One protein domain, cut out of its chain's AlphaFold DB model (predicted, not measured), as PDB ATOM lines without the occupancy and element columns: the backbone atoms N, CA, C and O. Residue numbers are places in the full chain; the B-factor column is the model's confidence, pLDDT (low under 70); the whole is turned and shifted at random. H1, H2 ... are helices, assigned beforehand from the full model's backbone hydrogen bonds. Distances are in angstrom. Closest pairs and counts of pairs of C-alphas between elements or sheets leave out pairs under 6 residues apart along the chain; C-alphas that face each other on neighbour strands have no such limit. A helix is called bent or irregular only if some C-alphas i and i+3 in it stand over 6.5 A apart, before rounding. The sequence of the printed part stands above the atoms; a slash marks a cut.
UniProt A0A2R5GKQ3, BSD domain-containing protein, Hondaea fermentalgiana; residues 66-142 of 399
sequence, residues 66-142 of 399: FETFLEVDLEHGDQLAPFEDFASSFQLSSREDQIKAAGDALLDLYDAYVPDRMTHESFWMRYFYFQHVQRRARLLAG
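This is residues 66 to 142 of the 399 residues of the protein "BSD domain-containing protein" of Hondaea fermentalgiana (UniProt A0A2R5GKQ3). One long helix, H5, runs through the middle, and four short helices are set loosely round the part of it before residue 134: H1 and H4 on one side, running nearly the same way, and H2 and H3 on other sides. The far end of H5, with residues 134 to 142, sticks out as an arm. The printed part has 77 residues with five named helices, H1 to H5 in order, and no named strand; the class is all helix. It is compact, with a radius of gyration of the C-alphas of 12.8 A and spans of 31 by 26 by 23 A.

H1, residues 66 to 71, begins with C-alpha 66 at (-8.799, 20.240, -30.058). H2, residues 80 to 89, measures 14.8 A from first to last C-alpha. H3, residues 93 to 100, is irregular: C-alphas 94 and 97 are 7.9 A apart. H4, residues 104 to 113, measures 14.4 A. H5, residues 120 to 140, measures 30.6 A and ends with C-alpha 140 at (-24.442, 13.910, -40.198).

H1 touches H5 at residues 126 to 130 alone, at a steep tilt of 59 degrees; the closest C-alphas, of Phe 66 and Phe 130, are 7.3 A apart. H2 only just touches H5, at residues 125 to 129 alone, with 3 pairs of C-alphas within 8 A; the closest, of Ala 87 and Met 125, are 6.9 A apart. H4 and H5 are close but not clearly touching, with the closest C-alphas, of Tyr 110 and Phe 123, 7.3 A apart. H3 and H5 are near each other. H2 and H4 are apart. Every O i to N i+4 pair is within hydrogen-bond range in H1, H2, H4 and H5, and 2 of 4 are in H3.

The farthest C-alphas, of Asp 116 and Gly 142, are 38.7 A apart. The printed part has no cut, and no link is long. The pLDDT is under 70 at residues 73 to 81 and 142.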
ATOM      1  N   PHE A  66      -8.710  18.792 -30.312       85.56
ATOM      2  CA  PHE A  66      -8.799  20.240 -30.058       85.56
ATOM      3  C   PHE A  66      -7.434  20.930 -30.078       85.56
ATOM      4  O   PHE A  66      -7.297  21.977 -30.693       85.56
ATOM      5  N   GLU A  67      -6.405  20.335 -29.472       84.56
ATOM      6  CA  GLU A  67      -5.037  20.872 -29.534       84.56
ATOM      7  C   GLU A  67      -4.526  20.897 -30.984       84.56
ATOM      8  O   GLU A  67      -4.016  21.911 -31.451       84.56
ATOM      9  N   THR A  68      -4.788  19.827 -31.742       85.06
ATOM     10  CA  THR A  68      -4.497  19.770 -33.181       85.06
ATOM     11  C   THR A  68      -5.349  20.762 -33.973       85.06
ATOM     12  O   THR A  68      -4.831  21.417 -34.870       85.06
ATOM     13  N   PHE A  69      -6.622  20.959 -33.616       85.50
ATOM     14  CA  PHE A  69      -7.468  21.999 -34.212       85.50
ATOM     15  C   PHE A  69      -6.971  23.423 -33.920       85.50
ATOM     16  O   PHE A  69      -7.103  24.298 -34.771       85.50
ATOM     17  N   LEU A  70      -6.374  23.672 -32.749       87.12
ATOM     18  CA  LEU A  70      -5.753  24.961 -32.432       87.12
ATOM     19  C   LEU A  70      -4.481  25.210 -33.254       87.12
ATOM     20  O   LEU A  70      -4.181  26.368 -33.546       87.12
ATOM     21  N   GLU A  71      -3.744  24.149 -33.598       84.88
ATOM     22  CA  GLU A  71      -2.524  24.210 -34.412       84.88
ATOM     23  C   GLU A  71      -2.788  24.276 -35.919       84.88
ATOM     24  O   GLU A  71      -1.979  24.841 -36.656       84.88
ATOM     25  N   VAL A  72      -3.898  23.707 -36.393       81.50
ATOM     26  CA  VAL A  72      -4.305  23.837 -37.792       81.50
ATOM     27  C   VAL A  72      -4.733  25.280 -38.023       81.50
ATOM     28  O   VAL A  72      -5.807  25.710 -37.603       81.50
ATOM     29  N   ASP A  73      -3.879  26.039 -38.712       69.38
ATOM     30  CA  ASP A  73      -4.228  27.375 -39.174       69.38
ATOM     31  C   ASP A  73      -5.486  27.287 -40.041       69.38
ATOM     32  O   ASP A  73      -5.460  26.794 -41.175       69.38
ATOM     33  N   LEU A  74      -6.591  27.809 -39.499       64.19
ATOM     34  CA  LEU A  74      -7.875  27.940 -40.189       64.19
ATOM     35  C   LEU A  74      -7.720  28.651 -41.547       64.19
ATOM     36  O   LEU A  74      -8.540  28.435 -42.429       64.19
ATOM     37  N   GLU A  75      -6.637  29.415 -41.744       61.56
ATOM     38  CA  GLU A  75      -6.287  30.135 -42.976       61.56
ATOM     39  C   GLU A  75      -6.220  29.270 -44.252       61.56
ATOM     40  O   GLU A  75      -6.290  29.825 -45.347       61.56
ATOM     41  N   HIS A  76      -6.089  27.940 -44.160       50.00
ATOM     42  CA  HIS A  76      -5.726  27.100 -45.313       50.00
ATOM     43  C   HIS A  76      -6.819  26.163 -45.866       50.00
ATOM     44  O   HIS A  76      -6.485  25.242 -46.615       50.00
ATOM     45  N   GLY A  77      -8.115  26.371 -45.593       50.75
ATOM     46  CA  GLY A  77      -9.138  25.468 -46.148       50.75
ATOM     47  C   GLY A  77     -10.545  26.026 -46.347       50.75
ATOM     48  O   GLY A  77     -10.933  27.027 -45.751       50.75
ATOM     49  N   ASP A  78     -11.341  25.281 -47.125       58.19
ATOM     50  CA  ASP A  78     -12.783  25.462 -47.406       58.19
ATOM     51  C   ASP A  78     -13.684  25.525 -46.145       58.19
ATOM     52  O   ASP A  78     -14.904  25.643 -46.234       58.19
ATOM     53  N   GLN A  79     -13.089  25.446 -44.953       60.94
ATOM     54  CA  GLN A  79     -13.740  25.555 -43.648       60.94
ATOM     55  C   GLN A  79     -13.771  27.000 -43.115       60.94
ATOM     56  O   GLN A  79     -14.430  27.254 -42.109       60.94
ATOM     57  N   LEU A  80     -13.111  27.954 -43.789       63.25
ATOM     58  CA  LEU A  80     -13.047  29.351 -43.345       63.25
ATOM     59  C   LEU A  80     -14.410  30.061 -43.420       63.25
ATOM     60  O   LEU A  80     -14.778  30.787 -42.501       63.25
ATOM     61  N   ALA A  81     -15.196  29.795 -44.470       68.75
ATOM     62  CA  ALA A  81     -16.507  30.420 -44.667       68.75
ATOM     63  C   ALA A  81     -17.483  30.172 -43.492       68.75
ATOM     64  O   ALA A  81     -17.970  31.142 -42.918       68.75
ATOM     65  N   PRO A  82     -17.716  28.922 -43.033       85.00
ATOM     66  CA  PRO A  82     -18.585  28.696 -41.877       85.00
ATOM     67  C   PRO A  82     -18.007  29.208 -40.549       85.00
ATOM     68  O   PRO A  82     -18.753  29.316 -39.577       85.00
ATOM     69  N   PHE A  83     -16.701  29.485 -40.465       89.81
ATOM     70  CA  PHE A  83     -16.096  30.058 -39.262       89.81
ATOM     71  C   PHE A  83     -16.369  31.558 -39.133       89.81
ATOM     72  O   PHE A  83     -16.709  32.003 -38.042       89.81
ATOM     73  N   GLU A  84     -16.260  32.330 -40.217       91.25
ATOM     74  CA  GLU A  84     -16.535  33.775 -40.196       91.25
ATOM     75  C   GLU A  84     -17.997  34.071 -39.828       91.25
ATOM     76  O   GLU A  84     -18.261  34.920 -38.972       91.25
ATOM     77  N   ASP A  85     -18.936  33.300 -40.384       92.44
ATOM     78  CA  ASP A  85     -20.360  33.396 -40.047       92.44
ATOM     79  C   ASP A  85     -20.599  33.107 -38.555       92.44
ATOM     80  O   ASP A  85     -21.284  33.861 -37.856       92.44
ATOM     81  N   PHE A  86     -19.969  32.051 -38.027       93.75
ATOM     82  CA  PHE A  86     -20.037  31.721 -36.604       93.75
ATOM     83  C   PHE A  86     -19.418  32.821 -35.733       93.75
ATOM     84  O   PHE A  86     -20.025  33.245 -34.754       93.75
ATOM     85  N   ALA A  87     -18.239  33.321 -36.099       94.12
ATOM     86  CA  ALA A  87     -17.538  34.366 -35.362       94.12
ATOM     87  C   ALA A  87     -18.363  35.660 -35.273       94.12
ATOM     88  O   ALA A  87     -18.364  36.308 -34.232       94.12
ATOM     89  N   SER A  88     -19.108  36.009 -36.329       94.75
ATOM     90  CA  SER A  88     -19.944  37.217 -36.352       94.75
ATOM     91  C   SER A  88     -21.142  37.170 -35.391       94.75
ATOM     92  O   SER A  88     -21.572  38.210 -34.892       94.75
ATOM     93  N   SER A  89     -21.661  35.973 -35.108       94.88
ATOM     94  CA  SER A  89     -22.787  35.750 -34.187       94.88
ATOM     95  C   SER A  89     -22.342  35.364 -32.773       94.88
ATOM     96  O   SER A  89     -23.151  35.337 -31.843       94.88
ATOM     97  N   PHE A  90     -21.055  35.071 -32.583       96.06
ATOM     98  CA  PHE A  90     -20.520  34.605 -31.317       96.06
ATOM     99  C   PHE A  90     -20.339  35.756 -30.317       96.06
ATOM    100  O   PHE A  90     -19.598  36.705 -30.560       96.06
ATOM    101  N   GLN A  91     -20.980  35.644 -29.149       96.50
ATOM    102  CA  GLN A  91     -20.814  36.570 -28.027       96.50
ATOM    103  C   GLN A  91     -20.255  35.832 -26.811       96.50
ATOM    104  O   GLN A  91     -20.907  34.949 -26.250       96.50
ATOM    105  N   LEU A  92     -19.053  36.219 -26.379       95.94
ATOM    106  CA  LEU A  92     -18.357  35.560 -25.272       95.94
ATOM    107  C   LEU A  92     -19.102  35.697 -23.935       95.94
ATOM    108  O   LEU A  92     -19.185  34.732 -23.178       95.94
ATOM    109  N   SER A  93     -19.699  36.865 -23.678       96.12
ATOM    110  CA  SER A  93     -20.464  37.157 -22.456       96.12
ATOM    111  C   SER A  93     -21.659  36.218 -22.262       96.12
ATOM    112  O   SER A  93     -21.963  35.815 -21.145       96.12
ATOM    113  N   SER A  94     -22.306  35.796 -23.352       96.25
ATOM    114  CA  SER A  94     -23.422  34.838 -23.317       96.25
ATOM    115  C   SER A  94     -22.979  33.419 -22.918       96.25
ATOM    116  O   SER A  94     -23.798  32.584 -22.538       96.25
ATOM    117  N   ARG A  95     -21.674  33.121 -22.981       95.06
ATOM    118  CA  ARG A  95     -21.107  31.779 -22.770       95.06
ATOM    119  C   ARG A  95     -20.305  31.644 -21.475       95.06
ATOM    120  O   ARG A  95     -19.721  30.588 -21.244       95.06
ATOM    121  N   GLU A  96     -20.296  32.655 -20.608       94.69
ATOM    122  CA  GLU A  96     -19.488  32.658 -19.380       94.69
ATOM    123  C   GLU A  96     -19.764  31.465 -18.458       94.69
ATOM    124  O   GLU A  96     -18.838  30.892 -17.888       94.69
ATOM    125  N   ASP A  97     -21.019  31.041 -18.331       94.38
ATOM    126  CA  ASP A  97     -21.359  29.907 -17.469       94.38
ATOM    127  C   ASP A  97     -20.873  28.573 -18.047       94.38
ATOM    128  O   ASP A  97     -20.449  27.690 -17.302       94.38
ATOM    129  N   GLN A  98     -20.829  28.451 -19.378       92.19
ATOM    130  CA  GLN A  98     -20.244  27.290 -20.059       92.19
ATOM    131  C   GLN A  98     -18.719  27.271 -19.918       92.19
ATOM    132  O   GLN A  98     -18.129  26.199 -19.816       92.19
ATOM    133  N   ILE A  99     -18.088  28.448 -19.864       94.19
ATOM    134  CA  ILE A  99     -16.653  28.595 -19.596       94.19
ATOM    135  C   ILE A  99     -16.329  28.178 -18.159       94.19
ATOM    136  O   ILE A  99     -15.395  27.416 -17.945       94.19
ATOM    137  N   LYS A 100     -17.127  28.606 -17.174       92.81
ATOM    138  CA  LYS A 100     -16.958  28.187 -15.767       92.81
ATOM    139  C   LYS A 100     -17.187  26.687 -15.572       92.81
ATOM    140  O   LYS A 100     -16.602  26.095 -14.674       92.81
ATOM    141  N   ALA A 101     -18.051  26.091 -16.392       91.75
ATOM    142  CA  ALA A 101     -18.315  24.657 -16.398       91.75
ATOM    143  C   ALA A 101     -17.296  23.849 -17.224       91.75
ATOM    144  O   ALA A 101     -17.409  22.622 -17.291       91.75
ATOM    145  N   ALA A 102     -16.324  24.501 -17.869       90.19
ATOM    146  CA  ALA A 102     -15.259  23.800 -18.565       90.19
ATOM    147  C   ALA A 102     -14.436  22.964 -17.575       90.19
ATOM    148  O   ALA A 102     -14.128  23.407 -16.472       90.19
ATOM    149  N   GLY A 103     -14.082  21.740 -17.970       90.56
ATOM    150  CA  GLY A 103     -13.256  20.868 -17.138       90.56
ATOM    151  C   GLY A 103     -11.800  21.334 -17.064       90.56
ATOM    152  O   GLY A 103     -11.298  21.955 -18.001       90.56
ATOM    153  N   ASP A 104     -11.110  20.941 -15.989       92.44
ATOM    154  CA  ASP A 104      -9.723  21.330 -15.682       92.44
ATOM    155  C   ASP A 104      -8.753  21.105 -16.854       92.44
ATOM    156  O   ASP A 104      -7.926  21.957 -17.152       92.44
ATOM    157  N   ALA A 105      -8.920  20.019 -17.616       89.88
ATOM    158  CA  ALA A 105      -8.072  19.727 -18.775       89.88
ATOM    159  C   ALA A 105      -8.143  20.794 -19.887       89.88
ATOM    160  O   ALA A 105      -7.180  20.975 -20.631       89.88
ATOM    161  N   LEU A 106      -9.283  21.482 -20.039       92.81
ATOM    162  CA  LEU A 106      -9.403  22.592 -20.985       92.81
ATOM    163  C   LEU A 106      -8.774  23.868 -20.422       92.81
ATOM    164  O   LEU A 106      -8.220  24.649 -21.192       92.81
ATOM    165  N   LEU A 107      -8.850  24.066 -19.104       93.62
ATOM    166  CA  LEU A 107      -8.218  25.195 -18.426       93.62
ATOM    167  C   LEU A 107      -6.687  25.090 -18.488       93.62
ATOM    168  O   LEU A 107      -6.039  26.074 -18.821       93.62
ATOM    169  N   ASP A 108      -6.125  23.889 -18.323       94.88
ATOM    170  CA  ASP A 108      -4.689  23.643 -18.515       94.88
ATOM    171  C   ASP A 108      -4.231  24.036 -19.932       94.88
ATOM    172  O   ASP A 108      -3.174  24.643 -20.126       94.88
ATOM    173  N   LEU A 109      -5.041  23.710 -20.948       94.31
ATOM    174  CA  LEU A 109      -4.763  24.083 -22.335       94.31
ATOM    175  C   LEU A 109      -4.934  25.592 -22.566       94.31
ATOM    176  O   LEU A 109      -4.164  26.193 -23.314       94.31
ATOM    177  N   TYR A 110      -5.929  26.204 -21.926       96.25
ATOM    178  CA  TYR A 110      -6.148  27.645 -21.955       96.25
ATOM    179  C   TYR A 110      -4.932  28.392 -21.394       96.25
ATOM    180  O   TYR A 110      -4.408  29.268 -22.078       96.25
ATOM    181  N   ASP A 111      -4.426  27.990 -20.228       96.81
ATOM    182  CA  ASP A 111      -3.258  28.606 -19.586       96.81
ATOM    183  C   ASP A 111      -1.974  28.424 -20.413       96.81
ATOM    184  O   ASP A 111      -1.100  29.291 -20.421       96.81
ATOM    185  N   ALA A 112      -1.857  27.320 -21.159       95.81
ATOM    186  CA  ALA A 112      -0.717  27.072 -22.041       95.81
ATOM    187  C   ALA A 112      -0.733  27.912 -23.337       95.81
ATOM    188  O   ALA A 112       0.325  28.167 -23.918       95.81
ATOM    189  N   TYR A 113      -1.911  28.318 -23.825       95.38
ATOM    190  CA  TYR A 113      -2.062  29.036 -25.101       95.38
ATOM    191  C   TYR A 113      -2.373  30.528 -24.943       95.38
ATOM    192  O   TYR A 113      -2.053  31.311 -25.844       95.38
ATOM    193  N   VAL A 114      -2.982  30.937 -23.832       97.12
ATOM    194  CA  VAL A 114      -3.370  32.320 -23.542       97.12
ATOM    195  C   VAL A 114      -2.504  32.842 -22.391       97.12
ATOM    196  O   VAL A 114      -2.506  32.242 -21.323       97.12
ATOM    197  N   PRO A 115      -1.793  33.977 -22.544       96.44
ATOM    198  CA  PRO A 115      -1.837  34.930 -23.659       96.44
ATOM    199  C   PRO A 115      -0.792  34.683 -24.764       96.44
ATOM    200  O   PRO A 115      -0.733  35.457 -25.718       96.44
ATOM    201  N   ASP A 116       0.053  33.659 -24.631       95.62
ATOM    202  CA  ASP A 116       1.280  33.526 -25.425       95.62
ATOM    203  C   ASP A 116       1.041  33.351 -26.932       95.62
ATOM    204  O   ASP A 116       1.753  33.942 -27.748       95.62
ATOM    205  N   ARG A 117       0.055  32.533 -27.318       92.31
ATOM    206  CA  ARG A 117      -0.238  32.198 -28.723       92.31
ATOM    207  C   ARG A 117      -1.517  32.842 -29.241       92.31
ATOM    208  O   ARG A 117      -1.607  33.116 -30.436       92.31
ATOM    209  N   MET A 118      -2.508  33.061 -28.380       95.62
ATOM    210  CA  MET A 118      -3.789  33.647 -28.774       95.62
ATOM    211  C   MET A 118      -4.442  34.453 -27.649       95.62
ATOM    212  O   MET A 118      -4.086  34.334 -26.478       95.62
ATOM    213  N   THR A 119      -5.414  35.293 -28.012       97.06
ATOM    214  CA  THR A 119      -6.204  36.062 -27.042       97.06
ATOM    215  C   THR A 119      -7.269  35.186 -26.383       97.06
ATOM    216  O   THR A 119      -7.737  34.214 -26.977       97.06
ATOM    217  N   HIS A 120      -7.697  35.570 -25.174       96.38
ATOM    218  CA  HIS A 120      -8.778  34.905 -24.435       96.38
ATOM    219  C   HIS A 120     -10.036  34.708 -25.296       96.38
ATOM    220  O   HIS A 120     -10.562  33.602 -25.398       96.38
ATOM    221  N   GLU A 121     -10.477  35.768 -25.975       96.25
ATOM    222  CA  GLU A 121     -11.650  35.734 -26.850       96.25
ATOM    223  C   GLU A 121     -11.460  34.783 -28.041       96.25
ATOM    224  O   GLU A 121     -12.349  33.990 -28.348       96.25
ATOM    225  N   SER A 122     -10.280  34.797 -28.672       94.88
ATOM    226  CA  SER A 122      -9.986  33.925 -29.814       94.88
ATOM    227  C   SER A 122      -9.957  32.445 -29.423       94.88
ATOM    228  O   SER A 122     -10.497  31.616 -30.159       94.88
ATOM    229  N   PHE A 123      -9.397  32.117 -28.254       96.19
ATOM    230  CA  PHE A 123      -9.378  30.751 -27.729       96.19
ATOM    231  C   PHE A 123     -10.794  30.197 -27.559       96.19
ATOM    232  O   PHE A 123     -11.125  29.147 -28.115       96.19
ATOM    233  N   TRP A 124     -11.656  30.924 -26.843       96.44
ATOM    234  CA  TRP A 124     -13.019  30.468 -26.577       96.44
ATOM    235  C   TRP A 124     -13.870  30.421 -27.843       96.44
ATOM    236  O   TRP A 124     -14.595  29.451 -28.049       96.44
ATOM    237  N   MET A 125     -13.730  31.400 -28.738       95.38
ATOM    238  CA  MET A 125     -14.415  31.383 -30.030       95.38
ATOM    239  C   MET A 125     -14.053  30.132 -30.849       95.38
ATOM    240  O   MET A 125     -14.946  29.444 -31.347       95.38
ATOM    241  N   ARG A 126     -12.760  29.778 -30.934       94.12
ATOM    242  CA  ARG A 126     -12.308  28.547 -31.610       94.12
ATOM    243  C   ARG A 126     -12.814  27.286 -30.913       94.12
ATOM    244  O   ARG A 126     -13.230  26.350 -31.592       94.12
ATOM    245  N   TYR A 127     -12.829  27.266 -29.582       94.62
ATOM    246  CA  TYR A 127     -13.362  26.149 -28.799       94.62
ATOM    247  C   TYR A 127     -14.849  25.888 -29.065       94.62
ATOM    248  O   TYR A 127     -15.245  24.757 -29.358       94.62
ATOM    249  N   PHE A 128     -15.684  26.927 -29.015       94.94
ATOM    250  CA  PHE A 128     -17.117  26.773 -29.264       94.94
ATOM    251  C   PHE A 128     -17.423  26.446 -30.724       94.94
ATOM    252  O   PHE A 128     -18.324  25.647 -30.992       94.94
ATOM    253  N   TYR A 129     -16.646  26.983 -31.663       93.69
ATOM    254  CA  TYR A 129     -16.759  26.591 -33.062       93.69
ATOM    255  C   TYR A 129     -16.407  25.113 -33.272       93.69
ATOM    256  O   TYR A 129     -17.147  24.386 -33.934       93.69
ATOM    257  N   PHE A 130     -15.326  24.634 -32.656       91.06
ATOM    258  CA  PHE A 130     -14.945  23.224 -32.703       91.06
ATOM    259  C   PHE A 130     -16.059  22.313 -32.170       91.06
ATOM    260  O   PHE A 130     -16.416  21.326 -32.817       91.06
ATOM    261  N   GLN A 131     -16.682  22.670 -31.042       90.12
ATOM    262  CA  GLN A 131     -17.849  21.942 -30.539       90.12
ATOM    263  C   GLN A 131     -19.028  21.954 -31.520       90.12
ATOM    264  O   GLN A 131     -19.684  20.928 -31.703       90.12
ATOM    265  N   HIS A 132     -19.304  23.096 -32.153       89.06
ATOM    266  CA  HIS A 132     -20.362  23.218 -33.154       89.06
ATOM    267  C   HIS A 132     -20.109  22.291 -34.354       89.06
ATOM    268  O   HIS A 132     -21.008  21.554 -34.770       89.06
ATOM    269  N   VAL A 133     -18.872  22.247 -34.856       86.81
ATOM    270  CA  VAL A 133     -18.465  21.339 -35.938       86.81
ATOM    271  C   VAL A 133     -18.589  19.878 -35.510       86.81
ATOM    272  O   VAL A 133     -19.169  19.087 -36.251       86.81
ATOM    273  N   GLN A 134     -18.130  19.513 -34.307       84.62
ATOM    274  CA  GLN A 134     -18.285  18.147 -33.799       84.62
ATOM    275  C   GLN A 134     -19.754  17.736 -33.682       84.62
ATOM    276  O   GLN A 134     -20.115  16.629 -34.079       84.62
ATOM    277  N   ARG A 135     -20.619  18.618 -33.171       84.50
ATOM    278  CA  ARG A 135     -22.056  18.342 -33.056       84.50
ATOM    279  C   ARG A 135     -22.681  18.113 -34.431       84.50
ATOM    280  O   ARG A 135     -23.395  17.134 -34.620       84.50
ATOM    281  N   ARG A 136     -22.361  18.967 -35.407       83.69
ATOM    282  CA  ARG A 136     -22.833  18.819 -36.789       83.69
ATOM    283  C   ARG A 136     -22.314  17.538 -37.444       83.69
ATOM    284  O   ARG A 136     -23.070  16.867 -38.138       83.69
ATOM    285  N   ALA A 137     -21.051  17.184 -37.213       81.19
ATOM    286  CA  ALA A 137     -20.473  15.942 -37.715       81.19
ATOM    287  C   ALA A 137     -21.178  14.711 -37.125       81.19
ATOM    288  O   ALA A 137     -21.488  13.788 -37.870       81.19
ATOM    289  N   ARG A 138     -21.509  14.722 -35.824       77.94
ATOM    290  CA  ARG A 138     -22.288  13.648 -35.178       77.94
ATOM    291  C   ARG A 138     -23.701  13.524 -35.749       77.94
ATOM    292  O   ARG A 138     -24.135  12.415 -36.035       77.94
ATOM    293  N   LEU A 139     -24.373  14.655 -35.985       75.94
ATOM    294  CA  LEU A 139     -25.686  14.692 -36.640       75.94
ATOM    295  C   LEU A 139     -25.636  14.074 -38.045       75.94
ATOM    296  O   LEU A 139     -26.467  13.242 -38.393       75.94
ATOM    297  N   LEU A 140     -24.632  14.443 -38.844       76.81
ATOM    298  CA  LEU A 140     -24.442  13.910 -40.198       76.81
ATOM    299  C   LEU A 140     -24.045  12.430 -40.209       76.81
ATOM    300  O   LEU A 140     -24.416  11.708 -41.131       76.81
ATOM    301  N   ALA A 141     -23.302  11.977 -39.199       77.19
ATOM    302  CA  ALA A 141     -22.905  10.581 -39.056       77.19
ATOM    303  C   ALA A 141     -24.072   9.661 -38.656       77.19
ATOM    304  O   ALA A 141     -23.905   8.444 -38.666       77.19
ATOM    305  N   GLY A 142     -25.244  10.213 -38.314       62.19
ATOM    306  CA  GLY A 142     -26.394   9.433 -37.855       62.19
ATOM    307  C   GLY A 142     -26.153   8.730 -36.515       62.19
ATOM    308  O   GLY A 142     -26.894   7.816 -36.167       62.19
TER     309      GLY A 142